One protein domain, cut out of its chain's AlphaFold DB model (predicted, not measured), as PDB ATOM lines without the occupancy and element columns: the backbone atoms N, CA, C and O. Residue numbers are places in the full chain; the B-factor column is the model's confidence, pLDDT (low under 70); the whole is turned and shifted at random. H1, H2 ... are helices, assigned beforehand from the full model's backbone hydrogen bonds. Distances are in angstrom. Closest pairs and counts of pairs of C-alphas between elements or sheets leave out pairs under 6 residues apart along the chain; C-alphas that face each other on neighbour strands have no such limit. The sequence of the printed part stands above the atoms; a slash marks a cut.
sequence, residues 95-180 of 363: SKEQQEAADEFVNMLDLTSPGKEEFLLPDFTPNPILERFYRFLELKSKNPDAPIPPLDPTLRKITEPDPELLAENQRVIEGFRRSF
ATOM      1  N   SER A  95      52.237 144.195 100.574       93.62
ATOM      2  CA  SER A  95      51.661 145.475 100.986       93.62
ATOM      3  C   SER A  95      52.492 146.105 102.109       93.62
ATOM      4  O   SER A  95      53.279 145.437 102.783       93.62
ATOM      5  N   LYS A  96      52.287 147.402 102.361       95.00
ATOM      6  CA  LYS A  96      52.931 148.087 103.490       95.00
ATOM      7  C   LYS A  96      52.578 147.432 104.832       95.00
ATOM      8  O   LYS A  96      53.458 147.231 105.655       95.00
ATOM      9  N   GLU A  97      51.316 147.044 105.011       94.38
ATOM     10  CA  GLU A  97      50.843 146.353 106.218       94.38
ATOM     11  C   GLU A  97      51.504 144.977 106.382       94.38
ATOM     12  O   GLU A  97      51.904 144.605 107.481       94.38
ATOM     13  N   GLN A  98      51.675 144.233 105.284       94.56
ATOM     14  CA  GLN A  98      52.366 142.941 105.290       94.56
ATOM     15  C   GLN A  98      53.849 143.082 105.635       94.56
ATOM     16  O   GLN A  98      54.381 142.248 106.366       94.56
ATOM     17  N   GLN A  99      54.507 144.126 105.125       95.81
ATOM     18  CA  GLN A  99      55.897 144.417 105.455       95.81
ATOM     19  C   GLN A  99      56.048 144.780 106.937       95.81
ATOM     20  O   GLN A  99      56.872 144.185 107.618       95.81
ATOM     21  N   GLU A 100      55.212 145.685 107.454       96.44
ATOM     22  CA  GLU A 100      55.238 146.084 108.868       96.44
ATOM     23  C   GLU A 100      54.979 144.890 109.801       96.44
ATOM     24  O   GLU A 100      55.692 144.708 110.787       96.44
ATOM     25  N   ALA A 101      54.018 144.025 109.458       95.44
ATOM     26  CA  ALA A 101      53.755 142.804 110.215       95.44
ATOM     27  C   ALA A 101      54.946 141.828 110.188       95.44
ATOM     28  O   ALA A 101      55.228 141.171 111.191       95.44
ATOM     29  N   ALA A 102      55.643 141.712 109.052       95.94
ATOM     30  CA  ALA A 102      56.842 140.886 108.933       95.94
ATOM     31  C   ALA A 102      58.011 141.451 109.749       95.94
ATOM     32  O   ALA A 102      58.694 140.688 110.429       95.94
ATOM     33  N   ASP A 103      58.207 142.768 109.734       95.62
ATOM     34  CA  ASP A 103      59.257 143.439 110.501       95.62
ATOM     35  C   ASP A 103      59.032 143.258 112.011       95.62
ATOM     36  O   ASP A 103      59.960 142.909 112.742       95.62
ATOM     37  N   GLU A 104      57.795 143.423 112.493       94.50
ATOM     38  CA  GLU A 104      57.441 143.177 113.898       94.50
ATOM     39  C   GLU A 104      57.675 141.709 114.293       94.50
ATOM     40  O   GLU A 104      58.216 141.427 115.364       94.50
ATOM     41  N   PHE A 105      57.336 140.771 113.403       94.06
ATOM     42  CA  PHE A 105      57.575 139.346 113.615       94.06
ATOM     43  C   PHE A 105      59.072 138.996 113.674       94.06
ATOM     44  O   PHE A 105      59.480 138.212 114.528       94.06
ATOM     45  N   VAL A 106      59.907 139.593 112.817       93.62
ATOM     46  CA  VAL A 106      61.368 139.405 112.857       93.62
ATOM     47  C   VAL A 106      61.961 139.991 114.138       93.62
ATOM     48  O   VAL A 106      62.755 139.319 114.790       93.62
ATOM     49  N   ASN A 107      61.538 141.193 114.541       90.44
ATOM     50  CA  ASN A 107      62.007 141.836 115.774       90.44
ATOM     51  C   ASN A 107      61.659 141.021 117.028       90.44
ATOM     52  O   ASN A 107      62.435 140.975 117.977       90.44
ATOM     53  N   MET A 108      60.500 140.361 117.034       90.19
ATOM     54  CA  MET A 108      60.089 139.466 118.116       90.19
ATOM     55  C   MET A 108      61.009 138.243 118.258       90.19
ATOM     56  O   MET A 108      61.260 137.785 119.370       90.19
ATOM     57  N   LEU A 109      61.505 137.711 117.138       88.12
ATOM     58  CA  LEU A 109      62.371 136.530 117.095       88.12
ATOM     59  C   LEU A 109      63.867 136.872 117.171       88.12
ATOM     60  O   LEU A 109      64.706 135.999 116.942       88.12
ATOM     61  N   ASP A 110      64.212 138.123 117.480       86.94
ATOM     62  CA  ASP A 110      65.600 138.546 117.608       86.94
ATOM     63  C   ASP A 110      66.266 137.903 118.835       86.94
ATOM     64  O   ASP A 110      65.897 138.133 119.989       86.94
ATOM     65  N   LEU A 111      67.298 137.101 118.574       82.62
ATOM     66  CA  LEU A 111      68.090 136.404 119.589       82.62
ATOM     67  C   LEU A 111      69.202 137.287 120.183       82.62
ATOM     68  O   LEU A 111      69.886 136.862 121.117       82.62
ATOM     69  N   THR A 112      69.379 138.505 119.658       81.19
ATOM     70  CA  THR A 112      70.495 139.418 119.947       81.19
ATOM     71  C   THR A 112      70.041 140.756 120.534       81.19
ATOM     72  O   THR A 112      70.520 141.829 120.168       81.19
ATOM     73  N   SER A 113      69.130 140.698 121.511       72.25
ATOM     74  CA  SER A 113      68.641 141.895 122.205       72.25
ATOM     75  C   SER A 113      69.789 142.739 122.794       72.25
ATOM     76  O   SER A 113      70.645 142.208 123.511       72.25
ATOM     77  N   PRO A 114      69.801 144.068 122.579       67.69
ATOM     78  CA  PRO A 114      70.897 144.927 123.012       67.69
ATOM     79  C   PRO A 114      71.082 144.881 124.536       67.69
ATOM     80  O   PRO A 114      70.165 145.168 125.304       67.69
ATOM     81  N   GLY A 115      72.295 144.530 124.974       67.69
ATOM     82  CA  GLY A 115      72.665 144.446 126.391       67.69
ATOM     83  C   GLY A 115      72.409 143.090 127.059       67.69
ATOM     84  O   GLY A 115      72.684 142.957 128.250       67.69
ATOM     85  N   LYS A 116      71.918 142.088 126.319       70.25
ATOM     86  CA  LYS A 116      71.843 140.690 126.761       70.25
ATOM     87  C   LYS A 116      72.834 139.838 125.966       70.25
ATOM     88  O   LYS A 116      73.179 140.176 124.837       70.25
ATOM     89  N   GLU A 117      73.316 138.756 126.575       73.06
ATOM     90  CA  GLU A 117      74.049 137.725 125.835       73.06
ATOM     91  C   GLU A 117      73.110 137.048 124.828       73.06
ATOM     92  O   GLU A 117      71.900 136.978 125.052       73.06
ATOM     93  N   GLU A 118      73.674 136.584 123.711       80.00
ATOM     94  CA  GLU A 118      72.936 135.869 122.672       80.00
ATOM     95  C   GLU A 118      72.217 134.656 123.279       80.00
ATOM     96  O   GLU A 118      72.827 133.837 123.968       80.00
ATOM     97  N   PHE A 119      70.906 134.561 123.048       76.88
ATOM     98  CA  PHE A 119      70.070 133.565 123.725       76.88
ATOM     99  C   PHE A 119      70.403 132.125 123.309       76.88
ATOM    100  O   PHE A 119      70.347 131.208 124.129       76.88
ATOM    101  N   LEU A 120      70.765 131.924 122.039       80.19
ATOM    102  CA  LEU A 120      71.163 130.631 121.500       80.19
ATOM    103  C   LEU A 120      72.587 130.722 120.971       80.19
ATOM    104  O   LEU A 120      72.858 131.495 120.064       80.19
ATOM    105  N   LEU A 121      73.468 129.873 121.492       86.69
ATOM    106  CA  LEU A 121      74.856 129.778 121.060       86.69
ATOM    107  C   LEU A 121      75.089 128.428 120.366       86.69
ATOM    108  O   LEU A 121      75.394 127.443 121.052       86.69
ATOM    109  N   PRO A 122      74.946 128.334 119.028       86.69
ATOM    110  CA  PRO A 122      75.071 127.067 118.308       86.69
ATOM    111  C   PRO A 122      76.411 126.365 118.550       86.69
ATOM    112  O   PRO A 122      76.436 125.151 118.725       86.69
ATOM    113  N   ASP A 123      77.502 127.129 118.660       87.38
ATOM    114  CA  ASP A 123      78.855 126.603 118.890       87.38
ATOM    115  C   ASP A 123      79.009 125.880 120.239       87.38
ATOM    116  O   ASP A 123      79.840 124.981 120.380       87.38
ATOM    117  N   PHE A 124      78.198 126.253 121.234       87.25
ATOM    118  CA  PHE A 124      78.188 125.651 122.571       87.25
ATOM    119  C   PHE A 124      76.992 124.721 122.794       87.25
ATOM    120  O   PHE A 124      76.866 124.109 123.856       87.25
ATOM    121  N   THR A 125      76.118 124.590 121.795       88.44
ATOM    122  CA  THR A 125      74.942 123.732 121.873       88.44
ATOM    123  C   THR A 125      75.326 122.312 121.448       88.44
ATOM    124  O   THR A 125      75.750 122.097 120.310       88.44
ATOM    125  N   PRO A 126      75.201 121.304 122.333       87.81
ATOM    126  CA  PRO A 126      75.558 119.935 121.990       87.81
ATOM    127  C   PRO A 126      74.606 119.372 120.931       87.81
ATOM    128  O   PRO A 126      73.426 119.715 120.883       87.81
ATOM    129  N   ASN A 127      75.103 118.443 120.113       91.31
ATOM    130  CA  ASN A 127      74.269 117.768 119.123       91.31
ATOM    131  C   ASN A 127      73.162 116.943 119.826       91.31
ATOM    132  O   ASN A 127      73.485 115.942 120.482       91.31
ATOM    133  N   PRO A 128      71.870 117.291 119.649       91.62
ATOM    134  CA  PRO A 128      70.771 116.650 120.370       91.62
ATOM    135  C   PRO A 128      70.599 115.173 119.992       91.62
ATOM    136  O   PRO A 128      70.121 114.379 120.800       91.62
ATOM    137  N   ILE A 129      71.026 114.773 118.789       92.44
ATOM    138  CA  ILE A 129      70.961 113.379 118.335       92.44
ATOM    139  C   ILE A 129      71.938 112.514 119.135       92.44
ATOM    140  O   ILE A 129      71.590 111.405 119.542       92.44
ATOM    141  N   LEU A 130      73.152 113.017 119.375       93.12
ATOM    142  CA  LEU A 130      74.176 112.281 120.114       93.12
ATOM    143  C   LEU A 130      73.822 112.168 121.597       93.12
ATOM    144  O   LEU A 130      73.927 111.074 122.149       93.12
ATOM    145  N   GLU A 131      73.352 113.252 122.227       91.00
ATOM    146  CA  GLU A 131      72.889 113.209 123.626       91.00
ATOM    147  C   GLU A 131      71.758 112.184 123.773       91.00
ATOM    148  O   GLU A 131      71.855 111.263 124.589       91.00
ATOM    149  N   ARG A 132      70.759 112.244 122.879       92.25
ATOM    150  CA  ARG A 132      69.633 111.310 122.867       92.25
ATOM    151  C   ARG A 132      70.082 109.861 122.707       92.25
ATOM    152  O   ARG A 132      69.573 108.978 123.400       92.25
ATOM    153  N   PHE A 133      71.007 109.614 121.782       93.12
ATOM    154  CA  PHE A 133      71.538 108.286 121.503       93.12
ATOM    155  C   PHE A 133      72.289 107.716 122.707       93.12
ATOM    156  O   PHE A 133      71.965 106.617 123.151       93.12
ATOM    157  N   TYR A 134      73.252 108.454 123.268       93.00
ATOM    158  CA  TYR A 134      74.060 107.957 124.385       93.00
ATOM    159  C   TYR A 134      73.242 107.763 125.657       93.00
ATOM    160  O   TYR A 134      73.446 106.783 126.371       93.00
ATOM    161  N   ARG A 135      72.254 108.624 125.901       89.50
ATOM    162  CA  ARG A 135      71.340 108.473 127.033       89.50
ATOM    163  C   ARG A 135      70.451 107.240 126.903       89.50
ATOM    164  O   ARG A 135      70.220 106.524 127.877       89.50
ATOM    165  N   PHE A 136      69.979 106.954 125.690       91.88
ATOM    166  CA  PHE A 136      69.239 105.725 125.425       91.88
ATOM    167  C   PHE A 136      70.132 104.482 125.508       91.88
ATOM    168  O   PHE A 136      69.715 103.469 126.068       91.88
ATOM    169  N   LEU A 137      71.369 104.568 125.012       93.88
ATOM    170  CA  LEU A 137      72.363 103.502 125.119       93.88
ATOM    171  C   LEU A 137      72.659 103.167 126.586       93.88
ATOM    172  O   LEU A 137      72.670 101.995 126.950       93.88
ATOM    173  N   GLU A 138      72.835 104.178 127.439       93.75
ATOM    174  CA  GLU A 138      73.031 103.988 128.877       93.75
ATOM    175  C   GLU A 138      71.832 103.264 129.514       93.75
ATOM    176  O   GLU A 138      72.004 102.278 130.235       93.75
ATOM    177  N   LEU A 139      70.608 103.696 129.203       94.06
ATOM    178  CA  LEU A 139      69.380 103.073 129.700       94.06
ATOM    179  C   LEU A 139      69.253 101.608 129.251       94.06
ATOM    180  O   LEU A 139      68.976 100.744 130.083       94.06
ATOM    181  N   LYS A 140      69.527 101.314 127.976       94.38
ATOM    182  CA  LYS A 140      69.530  99.946 127.434       94.38
ATOM    183  C   LYS A 140      70.651  99.079 128.004       94.38
ATOM    184  O   LYS A 140      70.447  97.882 128.179       94.38
ATOM    185  N   SER A 141      71.804  99.669 128.330       96.06
ATOM    186  CA  SER A 141      72.920  98.945 128.957       96.06
ATOM    187  C   SER A 141      72.571  98.438 130.357       96.06
ATOM    188  O   SER A 141      73.031  97.372 130.757       96.06
ATOM    189  N   LYS A 142      71.725  99.179 131.085       95.69
ATOM    190  CA  LYS A 142      71.226  98.803 132.414       95.69
ATOM    191  C   LYS A 142      70.023  97.864 132.312       95.69
ATOM    192  O   LYS A 142      69.960  96.885 133.042       95.69
ATOM    193  N   ASN A 143      69.101  98.153 131.390       95.12
ATOM    194  CA  ASN A 143      67.846  97.429 131.201       95.12
ATOM    195  C   ASN A 143      67.599  97.149 129.700       95.12
ATOM    196  O   ASN A 143      67.055  98.015 129.003       95.12
ATOM    197  N   PRO A 144      67.937  95.948 129.189       93.12
ATOM    198  CA  PRO A 144      67.820  95.620 127.763       93.12
ATOM    199  C   PRO A 144      66.404  95.763 127.189       93.12
ATOM    200  O   PRO A 144      66.243  96.192 126.046       93.12
ATOM    201  N   ASP A 145      65.375  95.495 127.993       94.44
ATOM    202  CA  ASP A 145      63.968  95.556 127.574       94.44
ATOM    203  C   ASP A 145      63.319  96.929 127.798       94.44
ATOM    204  O   ASP A 145      62.153  97.130 127.469       94.44
ATOM    205  N   ALA A 146      64.057  97.911 128.330       91.81
ATOM    206  CA  ALA A 146      63.469  99.208 128.635       91.81
ATOM    207  C   ALA A 146      62.977  99.924 127.358       91.81
ATOM    208  O   ALA A 146      63.678  99.914 126.338       91.81
ATOM    209  N   PRO A 147      61.781 100.537 127.381       91.06
ATOM    210  CA  PRO A 147      61.228 101.232 126.224       91.06
ATOM    211  C   PRO A 147      62.003 102.521 125.934       91.06
ATOM    212  O   PRO A 147      62.788 103.006 126.751       91.06
ATOM    213  N   ILE A 148      61.773 103.099 124.756       88.94
ATOM    214  CA  ILE A 148      62.352 104.395 124.394       88.94
ATOM    215  C   ILE A 148      61.758 105.463 125.333       88.94
ATOM    216  O   ILE A 148      60.541 105.657 125.316       88.94
ATOM    217  N   PRO A 149      62.570 106.160 126.151       87.94
ATOM    218  CA  PRO A 149      62.062 107.171 127.078       87.94
ATOM    219  C   PRO A 149      61.511 108.385 126.314       87.94
ATOM    220  O   PRO A 149      61.929 108.624 125.184       87.94
ATOM    221  N   PRO A 150      60.627 109.214 126.889       89.81
ATOM    222  CA  PRO A 150      60.214 110.473 126.261       89.81
ATOM    223  C   PRO A 150      61.401 111.435 126.076       89.81
ATOM    224  O   PRO A 150      62.480 111.224 126.634       89.81
ATOM    225  N   LEU A 151      61.228 112.479 125.257       86.69
ATOM    226  CA  LEU A 151      62.263 113.500 125.065       86.69
ATOM    227  C   LEU A 151      62.498 114.263 126.373       86.69
ATOM    228  O   LEU A 151      61.532 114.751 126.972       86.69
ATOM    229  N   ASP A 152      63.760 114.339 126.795       87.50
ATOM    230  CA  ASP A 152      64.163 114.998 128.036       87.50
ATOM    231  C   ASP A 152      63.882 116.511 127.979       87.50
ATOM    232  O   ASP A 152      64.054 117.113 126.914       87.50
ATOM    233  N   PRO A 153      63.474 117.151 129.090       87.69
ATOM    234  CA  PRO A 153      63.211 118.588 129.109       87.69
ATOM    235  C   PRO A 153      64.403 119.446 128.668       87.69
ATOM    236  O   PRO A 153      64.195 120.486 128.052       87.69
ATOM    237  N   THR A 154      65.643 119.030 128.947       85.88
ATOM    238  CA  THR A 154      66.838 119.781 128.522       85.88
ATOM    239  C   THR A 154      67.039 119.726 127.010       85.88
ATOM    240  O   THR A 154      67.346 120.749 126.409       85.88
ATOM    241  N   LEU A 155      66.765 118.580 126.376       88.00
ATOM    242  CA  LEU A 155      66.766 118.461 124.918       88.00
ATOM    243  C   LEU A 155      65.641 119.263 124.271       88.00
ATOM    244  O   LEU A 155      65.872 119.893 123.244       88.00
ATOM    245  N   ARG A 156      64.445 119.273 124.873       89.12
ATOM    246  CA  ARG A 156      63.317 120.061 124.353       89.12
ATOM    247  C   ARG A 156      63.659 121.535 124.243       89.12
ATOM    248  O   ARG A 156      63.367 122.127 123.218       89.12
ATOM    249  N   LYS A 157      64.360 122.095 125.233       85.75
ATOM    250  CA  LYS A 157      64.828 123.491 125.186       85.75
ATOM    251  C   LYS A 157      65.732 123.801 123.989       85.75
ATOM    252  O   LYS A 157      65.810 124.951 123.586       85.75
ATOM    253  N   ILE A 158      66.433 122.801 123.451       86.25
ATOM    254  CA  ILE A 158      67.306 122.954 122.279       86.25
ATOM    255  C   ILE A 158      66.509 122.769 120.980       86.25
ATOM    256  O   ILE A 158      66.798 123.412 119.976       86.25
ATOM    257  N   THR A 159      65.539 121.852 120.973       87.12
ATOM    258  CA  THR A 159      64.832 121.434 119.753       87.12
ATOM    259  C   THR A 159      63.508 122.150 119.508       87.12
ATOM    260  O   THR A 159      62.992 122.087 118.394       87.12
ATOM    261  N   GLU A 160      62.923 122.768 120.530       88.69
ATOM    262  CA  GLU A 160      61.596 123.390 120.499       88.69
ATOM    263  C   GLU A 160      61.704 124.898 120.793       88.69
ATOM    264  O   GLU A 160      62.582 125.311 121.554       88.69
ATOM    265  N   PRO A 161      60.829 125.734 120.198       84.62
ATOM    266  CA  PRO A 161      60.780 127.160 120.506       84.62
ATOM    267  C   PRO A 161      60.319 127.398 121.948       84.62
ATOM    268  O   PRO A 161      59.534 126.618 122.493       84.62
ATOM    269  N   ASP A 162      60.772 128.501 122.543       85.31
ATOM    270  CA  ASP A 162      60.416 128.859 123.915       85.31
ATOM    271  C   ASP A 162      58.906 129.162 124.029       85.31
ATOM    272  O   ASP A 162      58.417 130.117 123.410       85.31
ATOM    273  N   PRO A 163      58.137 128.367 124.798       86.62
ATOM    274  CA  PRO A 163      56.704 128.579 124.944       86.62
ATOM    275  C   PRO A 163      56.363 129.910 125.626       86.62
ATOM    276  O   PRO A 163      55.295 130.458 125.347       86.62
ATOM    277  N   GLU A 164      57.233 130.438 126.492       86.25
ATOM    278  CA  GLU A 164      57.003 131.715 127.179       86.25
ATOM    279  C   GLU A 164      57.091 132.874 126.181       86.25
ATOM    280  O   GLU A 164      56.162 133.677 126.085       86.25
ATOM    281  N   LEU A 165      58.127 132.874 125.335       85.38
ATOM    282  CA  LEU A 165      58.302 133.850 124.254       85.38
ATOM    283  C   LEU A 165      57.091 133.873 123.305       85.38
ATOM    284  O   LEU A 165      56.597 134.942 122.933       85.38
ATOM    285  N   LEU A 166      56.585 132.696 122.926       88.69
ATOM    286  CA  LEU A 166      55.418 132.582 122.047       88.69
ATOM    287  C   LEU A 166      54.133 133.087 122.715       88.69
ATOM    288  O   LEU A 166      53.305 133.715 122.052       88.69
ATOM    289  N   ALA A 167      53.955 132.821 124.010       90.19
ATOM    290  CA  ALA A 167      52.787 133.266 124.761       90.19
ATOM    291  C   ALA A 167      52.771 134.793 124.939       90.19
ATOM    292  O   ALA A 167      51.735 135.425 124.729       90.19
ATOM    293  N   GLU A 168      53.917 135.396 125.267       88.81
ATOM    294  CA  GLU A 168      54.058 136.850 125.421       88.81
ATOM    295  C   GLU A 168      53.766 137.600 124.115       88.81
ATOM    296  O   GLU A 168      53.124 138.654 124.119       88.81
ATOM    297  N   ASN A 169      54.163 137.017 122.983       90.81
ATOM    298  CA  ASN A 169      54.087 137.658 121.674       90.81
ATOM    299  C   ASN A 169      52.947 137.140 120.787       90.81
ATOM    300  O   ASN A 169      52.903 137.417 119.585       90.81
ATOM    301  N   GLN A 170      51.965 136.449 121.372       92.38
ATOM    302  CA  GLN A 170      50.843 135.860 120.641       92.38
ATOM    303  C   GLN A 170      50.087 136.882 119.771       92.38
ATOM    304  O   GLN A 170      49.579 136.544 118.703       92.38
ATOM    305  N   ARG A 171      50.040 138.153 120.190       92.88
ATOM    306  CA  ARG A 171      49.407 139.239 119.423       92.88
ATOM    307  C   ARG A 171      50.093 139.495 118.082       92.88
ATOM    308  O   ARG A 171      49.396 139.647 117.084       92.88
ATOM    309  N   VAL A 172      51.424 139.513 118.068       93.44
ATOM    310  CA  VAL A 172      52.225 139.744 116.858       93.44
ATOM    311  C   VAL A 172      52.090 138.551 115.912       93.44
ATOM    312  O   VAL A 172      51.869 138.733 114.718       93.44
ATOM    313  N   ILE A 173      52.101 137.324 116.449       93.38
ATOM    314  CA  ILE A 173      51.887 136.092 115.668       93.38
ATOM    315  C   ILE A 173      50.517 136.115 114.977       93.38
ATOM    316  O   ILE A 173      50.407 135.841 113.780       93.38
ATOM    317  N   GLU A 174      49.461 136.462 115.713       93.19
ATOM    318  CA  GLU A 174      48.111 136.554 115.156       93.19
ATOM    319  C   GLU A 174      47.965 137.721 114.166       93.19
ATOM    320  O   GLU A 174      47.271 137.582 113.159       93.19
ATOM    321  N   GLY A 175      48.634 138.854 114.405       92.12
ATOM    322  CA  GLY A 175      48.691 139.984 113.472       92.12
ATOM    323  C   GLY A 175      49.352 139.613 112.144       92.12
ATOM    324  O   GLY A 175      48.786 139.854 111.073       92.12
ATOM    325  N   PHE A 176      50.493 138.923 112.209       94.44
ATOM    326  CA  PHE A 176      51.176 138.381 111.040       94.44
ATOM    327  C   PHE A 176      50.276 137.392 110.292       94.44
ATOM    328  O   PHE A 176      50.017 137.555 109.101       94.44
ATOM    329  N   ARG A 177      49.683 136.422 110.995       93.31
ATOM    330  CA  ARG A 177      48.790 135.422 110.388       93.31
ATOM    331  C   ARG A 177      47.588 136.042 109.673       93.31
ATOM    332  O   ARG A 177      47.174 135.534 108.637       93.31
ATOM    333  N   ARG A 178      47.009 137.115 110.214       93.06
ATOM    334  CA  ARG A 178      45.881 137.822 109.581       93.06
ATOM    335  C   ARG A 178      46.287 138.569 108.314       93.06
ATOM    336  O   ARG A 178      45.466 138.698 107.415       93.06
ATOM    337  N   SER A 179      47.531 139.033 108.247       93.00
ATOM    338  CA  SER A 179      48.060 139.797 107.111       93.00
ATOM    339  C   SER A 179      48.399 138.913 105.902       93.00
ATOM    340  O   SER A 179      48.445 139.396 104.768       93.00
ATOM    341  N   PHE A 180      48.604 137.609 106.120       92.25
ATOM    342  CA  PHE A 180      48.953 136.639 105.082       92.25
ATOM    343  C   PHE A 180      47.895 135.533 104.963       92.25
ATOM    344  O   PHE A 180      47.882 134.565 105.724       92.25
TER     345      PHE A 180
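This is residues 95 to 180 of the 363 residues of an uncharacterized protein of Kalanchoe fedtschenkoi (UniProt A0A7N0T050). Picture a long, open loop of chain: at one end the first helix, H1, and the last, H5, pack side by side and run opposite ways, and at the other end lies the longest helix, H2. Two strings of chain join these ends, the bare link of residues 109 to 127 going out and H3 and H4 coming back, with few contacts between the helices. The printed part has 86 residues with five named helices, H1 to H5 in order, and no named strand; the class is all helix. It is extended, with a radius of gyration of the C-alphas of 18.9 A and spans of 59 by 30 by 20 A.

Start at H1, residues 96 to 108, which touches H5, residues 170 to 179, at a shallow tilt of 28 degrees; their closest C-alphas, of Ala 101 and Phe 176, are 5.2 A apart. Next look at H2, residues 128 to 142, and H3, residues 153 to 159, a helical hairpin at a shallow tilt of 33 degrees, only just short of steep. H2 touches H3 with residues 128 to 132 alone; the closest C-alphas, of Pro 128 and Leu 155, are 6.3 A apart. H4, residues 163 to 168, touches no helix and meets H5 only through their link. Every O i to N i+4 pair is within hydrogen-bond range in H1, H2, H4 and H5, but 2 of 3 in H3.

Find C-alpha 96 at (52.931, 148.087, 103.490); from there H1 runs 18.4 A. H2 begins at C-alpha 128, (70.771, 116.650, 120.370), and runs 21.5 A. H3 spans 9.9 A, H4 8.7 A and H5 14.4 A, ending at C-alpha 179, (48.060, 139.797, 107.111).

The C-alphas farthest apart, of Lys 96 and Lys 142, are 60.0 A apart. The printed part has no cut, and H1 to H2 is the long link. Look for low confidence at residues 114 to 115, with pLDDT under 70.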